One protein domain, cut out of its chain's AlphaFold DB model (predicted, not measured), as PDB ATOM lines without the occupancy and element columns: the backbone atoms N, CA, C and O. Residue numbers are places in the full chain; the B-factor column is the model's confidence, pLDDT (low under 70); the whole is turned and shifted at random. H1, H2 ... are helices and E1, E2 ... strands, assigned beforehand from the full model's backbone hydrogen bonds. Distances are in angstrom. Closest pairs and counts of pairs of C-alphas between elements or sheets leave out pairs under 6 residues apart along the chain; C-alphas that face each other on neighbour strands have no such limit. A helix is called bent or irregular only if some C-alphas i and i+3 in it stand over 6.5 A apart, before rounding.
ATOM      1  N   LYS A  11     192.605 207.900 346.228       54.12
ATOM      2  CA  LYS A  11     193.552 208.732 346.985       54.12
ATOM      3  C   LYS A  11     194.725 209.081 346.068       54.12
ATOM      4  O   LYS A  11     195.325 208.188 345.479       54.12
ATOM      5  N   LYS A  12     195.016 210.376 345.907       50.94
ATOM      6  CA  LYS A  12     196.200 210.871 345.184       50.94
ATOM      7  C   LYS A  12     197.349 211.012 346.180       50.94
ATOM      8  O   LYS A  12     197.154 211.613 347.232       50.94
ATOM      9  N   ILE A  13     198.523 210.482 345.846       56.75
ATOM     10  CA  ILE A  13     199.767 210.717 346.590       56.75
ATOM     11  C   ILE A  13     200.678 211.530 345.664       56.75
ATOM     12  O   ILE A  13     200.953 211.108 344.541       56.75
ATOM     13  N   THR A  14     201.069 212.732 346.089       46.38
ATOM     14  CA  THR A  14     201.880 213.664 345.293       46.38
ATOM     15  C   THR A  14     203.350 213.561 345.686       46.38
ATOM     16  O   THR A  14     203.716 213.961 346.788       46.38
ATOM     17  N   GLY A  15     204.186 213.056 344.778       41.09
ATOM     18  CA  GLY A  15     205.629 213.299 344.783       41.09
ATOM     19  C   GLY A  15     205.951 214.514 343.906       41.09
ATOM     20  O   GLY A  15     205.276 214.738 342.900       41.09
ATOM     21  N   ASN A  16     206.945 215.313 344.300       44.47
ATOM     22  CA  ASN A  16     207.342 216.542 343.607       44.47
ATOM     23  C   ASN A  16     207.588 216.306 342.100       44.47
ATOM     24  O   ASN A  16     208.493 215.569 341.718       44.47
ATOM     25  N   GLY A  17     206.790 216.967 341.255       43.47
ATOM     26  CA  GLY A  17     207.083 217.203 339.834       43.47
ATOM     27  C   GLY A  17     206.418 216.298 338.787       43.47
ATOM     28  O   GLY A  17     206.458 216.649 337.615       43.47
ATOM     29  N   ASN A  18     205.761 215.193 339.154       48.62
ATOM     30  CA  ASN A  18     205.166 214.251 338.190       48.62
ATOM     31  C   ASN A  18     203.688 213.962 338.503       48.62
ATOM     32  O   ASN A  18     203.261 214.044 339.654       48.62
ATOM     33  N   LYS A  19     202.892 213.642 337.469       62.59
ATOM     34  CA  LYS A  19     201.475 213.232 337.582       62.59
ATOM     35  C   LYS A  19     201.294 212.286 338.783       62.59
ATOM     36  O   LYS A  19     201.986 211.281 338.875       62.59
ATOM     37  N   ALA A  20     200.379 212.610 339.699       84.06
ATOM     38  CA  ALA A  20     200.154 211.801 340.899       84.06
ATOM     39  C   ALA A  20     199.752 210.360 340.530       84.06
ATOM     40  O   ALA A  20     198.844 210.174 339.713       84.06
ATOM     41  N   ILE A  21     200.387 209.369 341.165       93.62
ATOM     42  CA  ILE A  21     200.044 207.949 341.012       93.62
ATOM     43  C   ILE A  21     198.602 207.746 341.503       93.62
ATOM     44  O   ILE A  21     198.234 208.169 342.603       93.62
ATOM     45  N   GLU A  22     197.765 207.112 340.682       96.25
ATOM     46  CA  GLU A  22     196.398 206.746 341.045       96.25
ATOM     47  C   GLU A  22     196.415 205.470 341.891       96.25
ATOM     48  O   GLU A  22     196.687 204.383 341.386       96.25
ATOM     49  N   ILE A  23     196.081 205.594 343.176       96.94
ATOM     50  CA  ILE A  23     195.964 204.451 344.083       96.94
ATOM     51  C   ILE A  23     194.496 204.052 344.231       96.94
ATOM     52  O   ILE A  23     193.646 204.874 344.591       96.94
ATOM     53  N   ILE A  24     194.209 202.772 343.987       97.81
ATOM     54  CA  ILE A  24     192.874 202.180 344.109       97.81
ATOM     55  C   ILE A  24     192.896 201.081 345.168       97.81
ATOM     56  O   ILE A  24     193.524 200.045 344.987       97.81
ATOM     57  N   ASN A  25     192.147 201.269 346.254       98.25
ATOM     58  CA  ASN A  25     191.922 200.194 347.220       98.25
ATOM     59  C   ASN A  25     190.854 199.235 346.682       98.25
ATOM     60  O   ASN A  25     189.708 199.627 346.436       98.25
ATOM     61  N   VAL A  26     191.231 197.975 346.502       98.38
ATOM     62  CA  VAL A  26     190.335 196.923 346.025       98.38
ATOM     63  C   VAL A  26     189.461 196.444 347.174       98.38
ATOM     64  O   VAL A  26     189.947 196.088 348.245       98.38
ATOM     65  N   THR A  27     188.149 196.453 346.956       98.00
ATOM     66  CA  THR A  27     187.150 196.089 347.977       98.00
ATOM     67  C   THR A  27     186.051 195.173 347.445       98.00
ATOM     68  O   THR A  27     185.218 194.698 348.217       98.00
ATOM     69  N   THR A  28     186.029 194.913 346.136       98.12
ATOM     70  CA  THR A  28     184.954 194.175 345.463       98.12
ATOM     71  C   THR A  28     185.499 193.056 344.588       98.12
ATOM     72  O   THR A  28     186.596 193.171 344.047       98.12
ATOM     73  N   LYS A  29     184.692 192.005 344.395       98.06
ATOM     74  CA  LYS A  29     185.016 190.906 343.479       98.06
ATOM     75  C   LYS A  29     185.226 191.395 342.043       98.06
ATOM     76  O   LYS A  29     186.222 191.034 341.448       98.06
ATOM     77  N   ALA A  30     184.387 192.302 341.541       98.38
ATOM     78  CA  ALA A  30     184.514 192.831 340.177       98.38
ATOM     79  C   ALA A  30     185.861 193.532 339.906       98.38
ATOM     80  O   ALA A  30     186.369 193.494 338.792       98.38
ATOM     81  N   GLN A  31     186.460 194.171 340.918       98.38
ATOM     82  CA  GLN A  31     187.807 194.735 340.790       98.38
ATOM     83  C   GLN A  31     188.885 193.643 340.743       98.38
ATOM     84  O   GLN A  31     189.868 193.815 340.034       98.38
ATOM     85  N   LEU A  32     188.713 192.544 341.484       98.69
ATOM     86  CA  LEU A  32     189.615 191.390 341.411       98.69
ATOM     87  C   LEU A  32     189.472 190.668 340.067       98.69
ATOM     88  O   LEU A  32     190.482 190.322 339.472       98.69
ATOM     89  N   ASP A  33     188.244 190.512 339.569       98.56
ATOM     90  CA  ASP A  33     187.962 189.921 338.258       98.56
ATOM     91  C   ASP A  33     188.626 190.741 337.144       98.56
ATOM     92  O   ASP A  33     189.324 190.181 336.310       98.56
ATOM     93  N   TYR A  34     188.537 192.075 337.202       98.38
ATOM     94  CA  TYR A  34     189.279 192.949 336.287       98.38
ATOM     95  C   TYR A  34     190.793 192.696 336.334       98.38
ATOM     96  O   TYR A  34     191.430 192.613 335.292       98.38
ATOM     97  N   LEU A  35     191.389 192.572 337.524       98.69
ATOM     98  CA  LEU A  35     192.830 192.317 337.650       98.69
ATOM     99  C   LEU A  35     193.226 190.917 337.166       98.69
ATOM    100  O   LEU A  35     194.334 190.749 336.660       98.69
ATOM    101  N   TYR A  36     192.326 189.943 337.312       98.62
ATOM    102  CA  TYR A  36     192.489 188.572 336.834       98.62
ATOM    103  C   TYR A  36     192.469 188.528 335.305       98.62
ATOM    104  O   TYR A  36     193.420 188.055 334.696       98.62
ATOM    105  N   GLU A  37     191.443 189.111 334.680       98.19
ATOM    106  CA  GLU A  37     191.300 189.188 333.217       98.19
ATOM    107  C   GLU A  37     192.457 189.942 332.548       98.19
ATOM    108  O   GLU A  37     192.786 189.702 331.391       98.19
ATOM    109  N   GLN A  38     193.070 190.868 333.282       97.12
ATOM    110  CA  GLN A  38     194.175 191.701 332.819       97.12
ATOM    111  C   GLN A  38     195.555 191.107 333.093       97.12
ATOM    112  O   GLN A  38     196.549 191.800 332.868       97.12
ATOM    113  N   SER A  39     195.625 189.895 333.650       96.88
ATOM    114  CA  SER A  39     196.860 189.265 334.123       96.88
ATOM    115  C   SER A  39     197.769 190.230 334.880       96.88
ATOM    116  O   SER A  39     198.967 190.331 334.624       96.88
ATOM    117  N   ALA A  40     197.182 191.004 335.800       98.19
ATOM    118  CA  ALA A  40     197.873 192.120 336.426       98.19
ATOM    119  C   ALA A  40     199.178 191.671 337.106       98.19
ATOM    120  O   ALA A  40     199.192 190.713 337.885       98.19
ATOM    121  N   LEU A  41     200.269 192.402 336.864       98.06
ATOM    122  CA  LEU A  41     201.529 192.192 337.568       98.06
ATOM    123  C   LEU A  41     201.309 192.462 339.052       98.06
ATOM    124  O   LEU A  41     200.981 193.588 339.423       98.06
ATOM    125  N   SER A  42     201.505 191.446 339.883       98.25
ATOM    126  CA  SER A  42     201.181 191.494 341.303       98.25
ATOM    127  C   SER A  42     202.363 191.100 342.177       98.25
ATOM    128  O   SER A  42     203.091 190.162 341.857       98.25
ATOM    129  N   ILE A  43     202.537 191.813 343.290       98.12
ATOM    130  CA  ILE A  43     203.588 191.556 344.280       98.12
ATOM    131  C   ILE A  43     202.925 191.363 345.642       98.12
ATOM    132  O   ILE A  43     202.266 192.266 346.167       98.12
ATOM    133  N   GLU A  44     203.083 190.165 346.196       97.62
ATOM    134  CA  GLU A  44     202.554 189.774 347.500       97.62
ATOM    135  C   GLU A  44     203.468 190.304 348.622       97.62
ATOM    136  O   GLU A  44     204.686 190.189 348.546       97.62
ATOM    137  N   GLY A  45     202.890 190.887 349.674       97.12
ATOM    138  CA  GLY A  45     203.621 191.388 350.845       97.12
ATOM    139  C   GLY A  45     204.231 192.781 350.676       97.12
ATOM    140  O   GLY A  45     205.078 193.173 351.473       97.12
ATOM    141  N   PHE A  46     203.819 193.539 349.658       96.75
ATOM    142  CA  PHE A  46     204.459 194.810 349.320       96.75
ATOM    143  C   PHE A  46     203.991 195.979 350.220       96.75
ATOM    144  O   PHE A  46     202.780 196.222 350.307       96.75
ATOM    145  N   PRO A  47     204.898 196.748 350.856       96.12
ATOM    146  CA  PRO A  47     204.532 197.902 351.682       96.12
ATOM    147  C   PRO A  47     203.998 199.084 350.839       96.12
ATOM    148  O   PRO A  47     204.721 199.594 349.979       96.12
ATOM    149  N   PRO A  48     202.749 199.555 351.040       94.50
ATOM    150  CA  PRO A  48     202.144 200.610 350.219       94.50
ATOM    151  C   PRO A  48     202.907 201.940 350.188       94.50
ATOM    152  O   PRO A  48     202.840 202.669 349.199       94.50
ATOM    153  N   GLU A  49     203.623 202.268 351.255       95.06
ATOM    154  CA  GLU A  49     204.463 203.458 351.376       95.06
ATOM    155  C   GLU A  49     205.630 203.474 350.377       95.06
ATOM    156  O   GLU A  49     206.079 204.553 350.002       95.06
ATOM    157  N   LEU A  50     206.059 202.308 349.878       96.12
ATOM    158  CA  LEU A  50     207.138 202.174 348.894       96.12
ATOM    159  C   LEU A  50     206.645 202.229 347.439       96.12
ATOM    160  O   LEU A  50     207.449 202.143 346.511       96.12
ATOM    161  N   ILE A  51     205.333 202.370 347.205       96.38
ATOM    162  CA  ILE A  51     204.762 202.430 345.848       96.38
ATOM    163  C   ILE A  51     205.374 203.562 345.001       96.38
ATOM    164  O   ILE A  51     205.662 203.303 343.830       96.38
ATOM    165  N   PRO A  52     205.589 204.791 345.518       95.38
ATOM    166  CA  PRO A  52     206.203 205.858 344.728       95.38
ATOM    167  C   PRO A  52     207.602 205.497 344.218       95.38
ATOM    168  O   PRO A  52     207.877 205.651 343.026       95.38
ATOM    169  N   ASP A  53     208.448 204.953 345.092       95.00
ATOM    170  CA  ASP A  53     209.825 204.575 344.757       95.00
ATOM    171  C   ASP A  53     209.853 203.383 343.801       95.00
ATOM    172  O   ASP A  53     210.581 203.385 342.804       95.00
ATOM    173  N   PHE A  54     208.987 202.392 344.040       94.38
ATOM    174  CA  PHE A  54     208.806 201.270 343.130       94.38
ATOM    175  C   PHE A  54     208.382 201.740 341.742       94.38
ATOM    176  O   PHE A  54     209.022 201.372 340.765       94.38
ATOM    177  N   MET A  55     207.362 202.593 341.631       94.94
ATOM    178  CA  MET A  55     206.888 203.107 340.344       94.94
ATOM    179  C   MET A  55     207.972 203.925 339.624       94.94
ATOM    180  O   MET A  55     208.107 203.836 338.404       94.94
ATOM    181  N   GLN A  56     208.784 204.691 340.360       93.75
ATOM    182  CA  GLN A  56     209.919 205.412 339.784       93.75
ATOM    183  C   GLN A  56     210.963 204.454 339.192       93.75
ATOM    184  O   GLN A  56     211.463 204.700 338.092       93.75
ATOM    185  N   ARG A  57     211.291 203.361 339.892       91.56
ATOM    186  CA  ARG A  57     212.210 202.337 339.380       91.56
ATOM    187  C   ARG A  57     211.597 201.562 338.217       91.56
ATOM    188  O   ARG A  57     212.246 201.419 337.189       91.56
ATOM    189  N   PHE A  58     210.353 201.129 338.359       92.38
ATOM    190  CA  PHE A  58     209.640 200.274 337.415       92.38
ATOM    191  C   PHE A  58     209.508 200.909 336.024       92.38
ATOM    192  O   PHE A  58     209.656 200.229 335.012       92.38
ATOM    193  N   LYS A  59     209.348 202.237 335.952       93.62
ATOM    194  CA  LYS A  59     209.369 202.996 334.687       93.62
ATOM    195  C   LYS A  59     210.688 202.917 333.911       93.62
ATOM    196  O   LYS A  59     210.705 203.263 332.734       93.62
ATOM    197  N   LYS A  60     211.794 202.531 334.555       91.56
ATOM    198  CA  LYS A  60     213.078 202.306 333.871       91.56
ATOM    199  C   LYS A  60     213.102 200.962 333.149       91.56
ATOM    200  O   LYS A  60     213.814 200.830 332.163       91.56
ATOM    201  N   ASP A  61     212.313 200.005 333.633       89.44
ATOM    202  CA  ASP A  61     212.287 198.635 333.130       89.44
ATOM    203  C   ASP A  61     211.171 198.435 332.093       89.44
ATOM    204  O   ASP A  61     211.289 197.579 331.221       89.44
ATOM    205  N   THR A  62     210.093 199.229 332.144       93.75
ATOM    206  CA  THR A  62     209.000 199.176 331.164       93.75
ATOM    207  C   THR A  62     208.337 200.530 330.911       93.75
ATOM    208  O   THR A  62     208.320 201.422 331.763       93.75
ATOM    209  N   LYS A  63     207.715 200.676 329.735       95.19
ATOM    210  CA  LYS A  63     206.866 201.822 329.414       95.19
ATOM    211  C   LYS A  63     205.567 201.756 330.216       95.19
ATOM    212  O   LYS A  63     204.736 200.876 330.010       95.19
ATOM    213  N   VAL A  64     205.343 202.754 331.067       95.44
ATOM    214  CA  VAL A  64     204.091 202.919 331.818       95.44
ATOM    215  C   VAL A  64     203.149 203.855 331.058       95.44
ATOM    216  O   VAL A  64     203.455 205.028 330.853       95.44
ATOM    217  N   LYS A  65     201.994 203.337 330.630       95.44
ATOM    218  CA  LYS A  65     200.930 204.098 329.949       95.44
ATOM    219  C   LYS A  65     200.080 204.873 330.958       95.44
ATOM    220  O   LYS A  65     199.674 206.005 330.689       95.44
ATOM    221  N   ARG A  66     199.823 204.273 332.125       95.88
ATOM    222  CA  ARG A  66     199.071 204.876 333.230       95.88
ATOM    223  C   ARG A  66     199.680 204.483 334.569       95.88
ATOM    224  O   ARG A  66     199.835 203.313 334.884       95.88
ATOM    225  N   GLU A  67     199.964 205.475 335.400       96.25
ATOM    226  CA  GLU A  67     200.482 205.256 336.751       96.25
ATOM    227  C   GLU A  67     199.340 204.930 337.711       96.25
ATOM    228  O   GLU A  67     198.883 205.787 338.465       96.25
ATOM    229  N   ARG A  68     198.831 203.700 337.636       97.56
ATOM    230  CA  ARG A  68     197.731 203.223 338.471       97.56
ATOM    231  C   ARG A  68     198.131 201.942 339.184       97.56
ATOM    232  O   ARG A  68     198.566 200.985 338.555       97.56
ATOM    233  N   VAL A  69     197.961 201.939 340.502       98.31
ATOM    234  CA  VAL A  69     198.281 200.799 341.363       98.31
ATOM    235  C   VAL A  69     197.051 200.427 342.171       98.31
ATOM    236  O   VAL A  69     196.398 201.271 342.791       98.31
ATOM    237  N   PHE A  70     196.738 199.140 342.168       98.62
ATOM    238  CA  PHE A  70     195.671 198.556 342.958       98.62
ATOM    239  C   PHE A  70     196.270 197.957 344.225       98.62
ATOM    240  O   PHE A  70     197.233 197.205 344.147       98.62
ATOM    241  N   ILE A  71     195.707 198.284 345.384       98.62
ATOM    242  CA  ILE A  71     196.085 197.684 346.663       98.62
ATOM    243  C   ILE A  71     194.972 196.732 347.074       98.62
ATOM    244  O   ILE A  71     193.834 197.149 347.307       98.62
ATOM    245  N   ILE A  72     195.310 195.456 347.189       98.75
ATOM    246  CA  ILE A  72     194.421 194.400 347.653       98.75
ATOM    247  C   ILE A  72     194.860 194.002 349.059       98.75
ATOM    248  O   ILE A  72     196.027 193.696 349.305       98.75
ATOM    249  N   LYS A  73     193.915 193.998 350.001       98.56
ATOM    250  CA  LYS A  73     194.151 193.465 351.345       98.56
ATOM    251  C   LYS A  73     193.937 191.956 351.367       98.56
ATOM    252  O   LYS A  73     192.997 191.469 350.740       98.56
ATOM    253  N   GLY A  74     194.717 191.239 352.172       98.50
ATOM    254  CA  GLY A  74     194.567 189.796 352.373       98.50
ATOM    255  C   GLY A  74     193.140 189.398 352.751       98.50
ATOM    256  O   GLY A  74     192.567 188.503 352.138       98.50
ATOM    257  N   LYS A  75     192.485 190.167 353.635       98.50
ATOM    258  CA  LYS A  75     191.067 189.943 353.980       98.50
ATOM    259  C   LYS A  75     190.116 189.996 352.780       98.50
ATOM    260  O   LYS A  75     189.092 189.320 352.772       98.50
ATOM    261  N   VAL A  76     190.425 190.814 351.768       98.69
ATOM    262  CA  VAL A  76     189.615 190.930 350.546       98.69
ATOM    263  C   VAL A  76     189.811 189.688 349.680       98.69
ATOM    264  O   VAL A  76     188.815 189.132 349.231       98.69
ATOM    265  N   MET A  77     191.048 189.201 349.525       98.50
ATOM    266  CA  MET A  77     191.323 187.923 348.854       98.50
ATOM    267  C   MET A  77     190.592 186.768 349.541       98.50
ATOM    268  O   MET A  77     189.824 186.060 348.894       98.50
ATOM    269  N   ASN A  78     190.757 186.635 350.861       98.56
ATOM    270  CA  ASN A  78     190.132 185.570 351.646       98.56
ATOM    271  C   ASN A  78     188.613 185.584 351.509       98.56
ATOM    272  O   ASN A  78     188.005 184.555 351.236       98.56
ATOM    273  N   LYS A  79     187.998 186.764 351.652       98.44
ATOM    274  CA  LYS A  79     186.546 186.919 351.554       98.44
ATOM    275  C   LYS A  79     186.017 186.566 350.166       98.44
ATOM    276  O   LYS A  79     184.975 185.930 350.066       98.44
ATOM    277  N   MET A  80     186.682 187.034 349.112       98.19
ATOM    278  CA  MET A  80     186.160 186.947 347.745       98.19
ATOM    279  C   MET A  80     186.451 185.603 347.071       98.19
ATOM    280  O   MET A  80     185.720 185.225 346.160       98.19
ATOM    281  N   TYR A  81     187.494 184.897 347.512       97.75
ATOM    282  CA  TYR A  81     187.887 183.582 346.996       97.75
ATOM    283  C   TYR A  81     187.726 182.451 348.020       97.75
ATOM    284  O   TYR A  81     188.159 181.334 347.761       97.75
ATOM    285  N   HIS A  82     187.100 182.726 349.168       97.38
ATOM    286  CA  HIS A  82     186.836 181.756 350.237       97.38
ATOM    287  C   HIS A  82     188.094 181.022 350.733       97.38
ATOM    288  O   HIS A  82     188.054 179.830 351.024       97.38
ATOM    289  N   LEU A  83     189.221 181.733 350.835       97.38
ATOM    290  CA  LEU A  83     190.484 181.152 351.302       97.38
ATOM    291  C   LEU A  83     190.465 181.006 352.825       97.38
ATOM    292  O   LEU A  83     190.171 181.969 353.538       97.38
ATOM    293  N   THR A  84     190.796 179.814 353.326       96.81
ATOM    294  CA  THR A  84     190.730 179.491 354.763       96.81
ATOM    295  C   THR A  84     192.045 178.923 355.307       96.81
ATOM    296  O   THR A  84     192.985 178.661 354.554       96.81
ATOM    297  N   GLY A  85     192.141 178.710 356.625       94.94
ATOM    298  CA  GLY A  85     193.262 178.006 357.266       94.94
ATOM    299  C   GLY A  85     194.648 178.500 356.823       94.94
ATOM    300  O   GLY A  85     194.877 179.696 356.698       94.94
ATOM    301  N   SER A  86     195.558 177.570 356.521       93.69
ATOM    302  CA  SER A  86     196.938 177.866 356.092       93.69
ATOM    303  C   SER A  86     197.081 178.498 354.698       93.69
ATOM    304  O   SER A  86     198.182 178.888 354.324       93.69
ATOM    305  N   ASN A  87     195.999 178.590 353.921       95.81
ATOM    306  CA  ASN A  87     195.985 179.246 352.603       95.81
ATOM    307  C   ASN A  87     195.414 180.667 352.676       95.81
ATOM    308  O   ASN A  87     195.472 181.402 351.694       95.81
ATOM    309  N   ALA A  88     194.814 181.041 353.811       97.56
ATOM    310  CA  ALA A  88     194.293 182.379 354.008       97.56
ATOM    311  C   ALA A  88     195.444 183.359 354.247       97.56
ATOM    312  O   ALA A  88     196.390 183.083 354.986       97.56
ATOM    313  N   TYR A  89     195.327 184.541 353.659       98.19
ATOM    314  CA  TYR A  89     196.224 185.654 353.930       98.19
ATOM    315  C   TYR A  89     195.955 186.253 355.312       98.19
ATOM    316  O   TYR A  89     194.825 186.237 355.797       98.19
ATOM    317  N   GLN A  90     196.957 186.890 355.915       98.19
ATOM    318  CA  GLN A  90     196.707 187.782 357.052       98.19
ATOM    319  C   GLN A  90     195.859 188.982 356.601       98.19
ATOM    320  O   GLN A  90     196.065 189.521 355.513       98.19
ATOM    321  N   ASP A  91     194.941 189.458 357.443       97.88
ATOM    322  CA  ASP A  91     193.961 190.485 357.057       97.88
ATOM    323  C   ASP A  91     194.580 191.769 356.489       97.88
ATOM    324  O   ASP A  91     194.068 192.341 355.519       97.88
ATOM    325  N   ASN A  92     195.692 192.203 357.087       96.62
ATOM    326  CA  ASN A  92     196.407 193.424 356.723       96.62
ATOM    327  C   ASN A  92     197.511 193.212 355.682       96.62
ATOM    328  O   ASN A  92     198.129 194.200 355.279       96.62
ATOM    329  N   PHE A  93     197.721 191.972 355.227       98.06
ATOM    330  CA  PHE A  93     198.664 191.651 354.163       98.06
ATOM    331  C   PHE A  93     198.331 192.466 352.913       98.06
ATOM    332  O   PHE A  93     197.161 192.592 352.542       98.06
ATOM    333  N   ASN A  94     199.347 193.049 352.287       98.31
ATOM    334  CA  ASN A  94     199.181 193.894 351.112       98.31
ATOM    335  C   ASN A  94     199.635 193.140 349.872       98.31
ATOM    336  O   ASN A  94     200.728 192.585 349.850       98.31
ATOM    337  N   ILE A  95     198.815 193.170 348.834       98.62
ATOM    338  CA  ILE A  95     199.203 192.787 347.484       98.62
ATOM    339  C   ILE A  95     199.031 194.042 346.642       98.62
ATOM    340  O   ILE A  95     197.951 194.639 346.651       98.62
ATOM    341  N   ILE A  96     200.088 194.473 345.959       98.38
ATOM    342  CA  ILE A  96     199.958 195.529 344.952       98.38
ATOM    343  C   ILE A  96     199.823 194.894 343.578       98.38
ATOM    344  O   ILE A  96     200.479 193.890 343.311       98.38
ATOM    345  N   SER A  97     199.001 195.488 342.717       98.50
ATOM    346  CA  SER A  97     198.799 195.027 341.345       98.50
ATOM    347  C   SER A  97     198.811 196.191 340.355       98.50
ATOM    348  O   SER A  97     198.245 197.255 340.624       98.50
ATOM    349  N   ILE A  98     199.422 195.976 339.191       98.19
ATOM    350  CA  ILE A  98     199.419 196.885 338.037       98.19
ATOM    351  C   ILE A  98     198.839 196.113 336.850       98.19
ATOM    352  O   ILE A  98     199.379 195.078 336.464       98.19
ATOM    353  N   ALA A  99     197.727 196.590 336.289       97.88
ATOM    354  CA  ALA A  99     197.092 195.943 335.141       97.88
ATOM    355  C   ALA A  99     198.015 195.990 333.913       97.88
ATOM    356  O   ALA A  99     198.670 197.009 333.686       97.88
ATOM    357  N   LEU A 100     198.044 194.930 333.098       95.88
ATOM    358  CA  LEU A 100     198.890 194.919 331.900       95.88
ATOM    359  C   LEU A 100     198.496 195.999 330.888       95.88
ATOM    360  O   LEU A 100     199.373 196.575 330.249       95.88
ATOM    361  N   ASP A 101     197.215 196.364 330.810       95.50
ATOM    362  CA  ASP A 101     196.756 197.498 329.998       95.50
ATOM    363  C   ASP A 101     197.413 198.837 330.379       95.50
ATOM    364  O   ASP A 101     197.539 199.728 329.534       95.50
ATOM    365  N   ASP A 102     197.873 198.989 331.626       97.12
ATOM    366  CA  ASP A 102     198.511 200.212 332.116       97.12
ATOM    367  C   ASP A 102     200.018 200.281 331.774       97.12
ATOM    368  O   ASP A 102     200.641 201.329 331.981       97.12
ATOM    369  N   ILE A 103     200.609 199.221 331.207       95.50
ATOM    370  CA  ILE A 103     202.051 199.105 330.918       95.50
ATOM    371  C   ILE A 103     202.351 198.408 329.580       95.50
ATOM    372  O   ILE A 103     201.452 197.977 328.855       95.50
ATOM    373  N   ASP A 104     203.626 198.353 329.199       94.88
ATOM    374  CA  ASP A 104     204.131 197.428 328.185       94.88
ATOM    375  C   ASP A 104     204.534 196.097 328.861       94.88
ATOM    376  O   ASP A 104     205.430 196.085 329.714       94.88
ATOM    377  N   PRO A 105     203.863 194.973 328.552       91.06
ATOM    378  CA  PRO A 105     204.123 193.701 329.214       91.06
ATOM    379  C   PRO A 105     205.437 193.038 328.772       91.06
ATOM    380  O   PRO A 105     205.973 192.206 329.503       91.06
ATOM    381  N   TRP A 106     205.974 193.371 327.594       91.56
ATOM    382  CA  TRP A 106     207.089 192.613 327.020       91.56
ATOM    383  C   TRP A 106     208.365 192.658 327.882       91.56
ATOM    384  O   TRP A 106     208.898 191.592 328.213       91.56
ATOM    385  N   PRO A 107     208.825 193.832 328.362       91.62
ATOM    386  CA  PRO A 107     210.015 193.908 329.212       91.62
ATOM    387  C   PRO A 107     209.834 193.250 330.588       91.62
ATOM    388  O   PRO A 107     210.803 192.804 331.208       91.62
ATOM    389  N   ILE A 108     208.590 193.164 331.077       91.12
ATOM    390  CA  ILE A 108     208.292 192.631 332.413       91.12
ATOM    391  C   ILE A 108     208.092 191.121 332.445       91.12
ATOM    392  O   ILE A 108     208.079 190.531 333.524       91.12
ATOM    393  N   MET A 109     207.985 190.477 331.279       89.62
ATOM    394  CA  MET A 109     207.728 189.044 331.187       89.62
ATOM    395  C   MET A 109     208.764 188.224 331.968       89.62
ATOM    396  O   MET A 109     208.385 187.308 332.688       89.62
ATOM    397  N   HIS A 110     210.044 188.596 331.914       85.56
ATOM    398  CA  HIS A 110     211.099 187.929 332.687       85.56
ATOM    399  C   HIS A 110     211.507 188.717 333.935       85.56
ATOM    400  O   HIS A 110     211.745 188.129 334.989       85.56
ATOM    401  N   THR A 111     211.563 190.049 333.855       86.88
ATOM    402  CA  THR A 111     212.069 190.874 334.965       86.88
ATOM    403  C   THR A 111     211.156 190.848 336.188       86.88
ATOM    404  O   THR A 111     211.652 191.054 337.295       86.88
ATOM    405  N   ARG A 112     209.870 190.480 336.036       92.19
ATOM    406  CA  ARG A 112     208.946 190.294 337.167       92.19
ATOM    407  C   ARG A 112     209.490 189.381 338.260       92.19
ATOM    408  O   ARG A 112     209.292 189.655 339.441       92.19
ATOM    409  N   PHE A 113     210.230 188.338 337.888       90.94
ATOM    410  CA  PHE A 113     210.760 187.376 338.851       90.94
ATOM    411  C   PHE A 113     211.834 187.977 339.769       90.94
ATOM    412  O   PHE A 113     211.960 187.537 340.909       90.94
ATOM    413  N   LEU A 114     212.556 189.017 339.328       89.12
ATOM    414  CA  LEU A 114     213.618 189.663 340.112       89.12
ATOM    415  C   LEU A 114     213.094 190.380 341.363       89.12
ATOM    416  O   LEU A 114     213.851 190.612 342.301       89.12
ATOM    417  N   PHE A 115     211.809 190.729 341.380       87.19
ATOM    418  CA  PHE A 115     211.153 191.406 342.498       87.19
ATOM    419  C   PHE A 115     209.957 190.612 343.047       87.19
ATOM    420  O   PHE A 115     209.072 191.178 343.685       87.19
ATOM    421  N   GLY A 116     209.918 189.296 342.796       92.25
ATOM    422  CA  GLY A 116     208.861 188.411 343.302       92.25
ATOM    423  C   GLY A 116     207.486 188.634 342.661       92.25
ATOM    424  O   GLY A 116     206.470 188.225 343.222       92.25
ATOM    425  N   GLY A 117     207.436 189.287 341.500       95.69
ATOM    426  CA  GLY A 117     206.212 189.551 340.757       95.69
ATOM    427  C   GLY A 117     205.636 188.298 340.097       95.69
ATOM    428  O   GLY A 117     206.353 187.498 339.490       95.69
ATOM    429  N   ARG A 118     204.314 188.151 340.173       97.25
ATOM    430  CA  ARG A 118     203.533 187.073 339.550       97.25
ATOM    431  C   ARG A 118     202.340 187.663 338.810       97.25
ATOM    432  O   ARG A 118     201.915 188.777 339.118       97.25
ATOM    433  N   TRP A 119     201.786 186.925 337.856       97.75
ATOM    434  CA  TRP A 119     200.500 187.301 337.282       97.75
ATOM    435  C   TRP A 119     199.386 187.071 338.296       97.75
ATOM    436  O   TRP A 119     199.444 186.146 339.110       97.75
ATOM    437  N   PHE A 120     198.403 187.965 338.310       98.50
ATOM    438  CA  PHE A 120     197.336 187.889 339.295       98.50
ATOM    439  C   PHE A 120     196.467 186.640 339.110       98.50
ATOM    440  O   PHE A 120     196.084 186.019 340.101       98.50
ATOM    441  N   ASP A 121     196.212 186.236 337.865       98.50
ATOM    442  CA  ASP A 121     195.525 184.983 337.544       98.50
ATOM    443  C   ASP A 121     196.279 183.762 338.091       98.50
ATOM    444  O   ASP A 121     195.694 182.989 338.850       98.50
ATOM    445  N   ASP A 122     197.596 183.670 337.870       97.50
ATOM    446  CA  ASP A 122     198.449 182.639 338.472       97.50
ATOM    447  C   ASP A 122     198.327 182.584 340.006       97.50
ATOM    448  O   ASP A 122     198.364 181.502 340.600       97.50
ATOM    449  N   ILE A 123     198.239 183.734 340.687       98.06
ATOM    450  CA  ILE A 123     198.062 183.780 342.149       98.06
ATOM    451  C   ILE A 123     196.699 183.193 342.523       98.06
ATOM    452  O   ILE A 123     196.626 182.296 343.368       98.06
ATOM    453  N   VAL A 124     195.629 183.681 341.894       98.44
ATOM    454  CA  VAL A 124     194.250 183.261 342.170       98.44
ATOM    455  C   VAL A 124     194.073 181.769 341.904       98.44
ATOM    456  O   VAL A 124     193.619 181.048 342.792       98.44
TER     457      VAL A 124
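AT A GLANCE: This is residues 11 to 124 of the 141 residues of an uncharacterized protein of Lachnospiraceae bacterium (UniProt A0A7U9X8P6). A strongly twisted sheet of five strands has helices over both faces: the long H2 slants over one face, and the short H5, which touches H1, is over the opposite face. H3 follows directly at the end of E4, H4 sits by the edge strand E3, and the E1 and E2 hairpin turn and the loop round Gly 85 lie at the two ends of the longest axis. The printed part has 114 residues with five named helices and five named strands, in the order E1 E2 H1 E3 H2 E4 H3 E5 H4 H5. The sheet's order is E1 E2 E4 E5 E3, mixed, and the class is mixed, helices and strands. The whole is compact, with a radius of gyration of the C-alphas of 13.7 A and spans of 43 by 29 by 24 A.

IN THESE COORDINATES: Start at C-alpha 11, at (193.552, 208.732, 346.985), where E1 begins and runs to residue 13, over 6.5 A. E2 follows at residues 21 to 26, 15.5 A long, then H1 at residues 29 to 37, 12.2 A, and E3 at residues 41 to 44, 10.3 A. Find C-alpha 48 at (202.144, 200.610, 350.219); from there H2 runs to residue 61, over 20.0 A. H2 is irregular, with C-alphas 49 and 52 standing 7.3 A apart. Next come E4, residues 68 to 73, 16.5 A, and H3, residues 74 to 81, 10.6 A. E5 is residues 94 to 98, 13.4 A, and H4 is residues 108 to 115, 10.6 A. H4 is neither bent nor irregular, but only just: C-alphas 109 and 112 are 6.2 A apart. H5, residues 120 to 124, 6.3 A, ends at C-alpha 124, at (194.250, 183.261, 342.170).

HOW THE PARTS SIT: Begin with the sheet, whose edge strands are E1 and E3. E1 and E2 form a hairpin, antiparallel at 143 degrees; C-alphas 11 and 23 face each other at 5.7 A, but no N and O of the pair are within hydrogen-bond range. E2 and E4 are parallel at 29 degrees; look for N 26 and O 71, 2.8 A apart. E4 and E5 are antiparallel at 152 degrees, with N 72 and O 95 at 2.8 A. E5 and E3 are antiparallel at 171 degrees, with N 41 and O 98 at 2.8 A. Residues 41 to 42 of E3 also pair, antiparallel, with residues 118 to 119. E2, H1, E3 and E3, H2, E4 are split strand-helix-strand units, in which two strands of one sheet run the same way with other strands between them; both crossovers are right-handed. H2 is on the sheet at a height of 10.0 A, over E2 and E4, slantwise to the strands at 43 degrees to E4 on the local plane. H5 is on the opposite face, over E3, at a height of 8.6 A; the closest C-alphas of the two, Ser 42 and Phe 120, are 5.6 A apart. H1 touches H5, the closest C-alphas being those of Tyr 36 and Asp 121 at 4.8 A. H1, H3 and H4 are on the sheet but only graze it. H2 and H4 are close but not clearly touching, with Asp 61 and Ile 108 the closest C-alphas at 7.2 A. H1, H3 and H5 have each O i to N i+4 pair within hydrogen-bond range; H2 has 6 of 10, and H4 has 1 of 4, with 3 of 5 O i to N i+3 pairs.

THE WHOLE: The two C-alphas farthest apart, those of Gly 17 and Gly 85, stand 45.1 A apart. The printed part has no cut. The link from H3 to E5, residues 82 to 93, is long. The mean pLDDT of the printed part of this model is 92.3, and residues 11 to 19 are under 70.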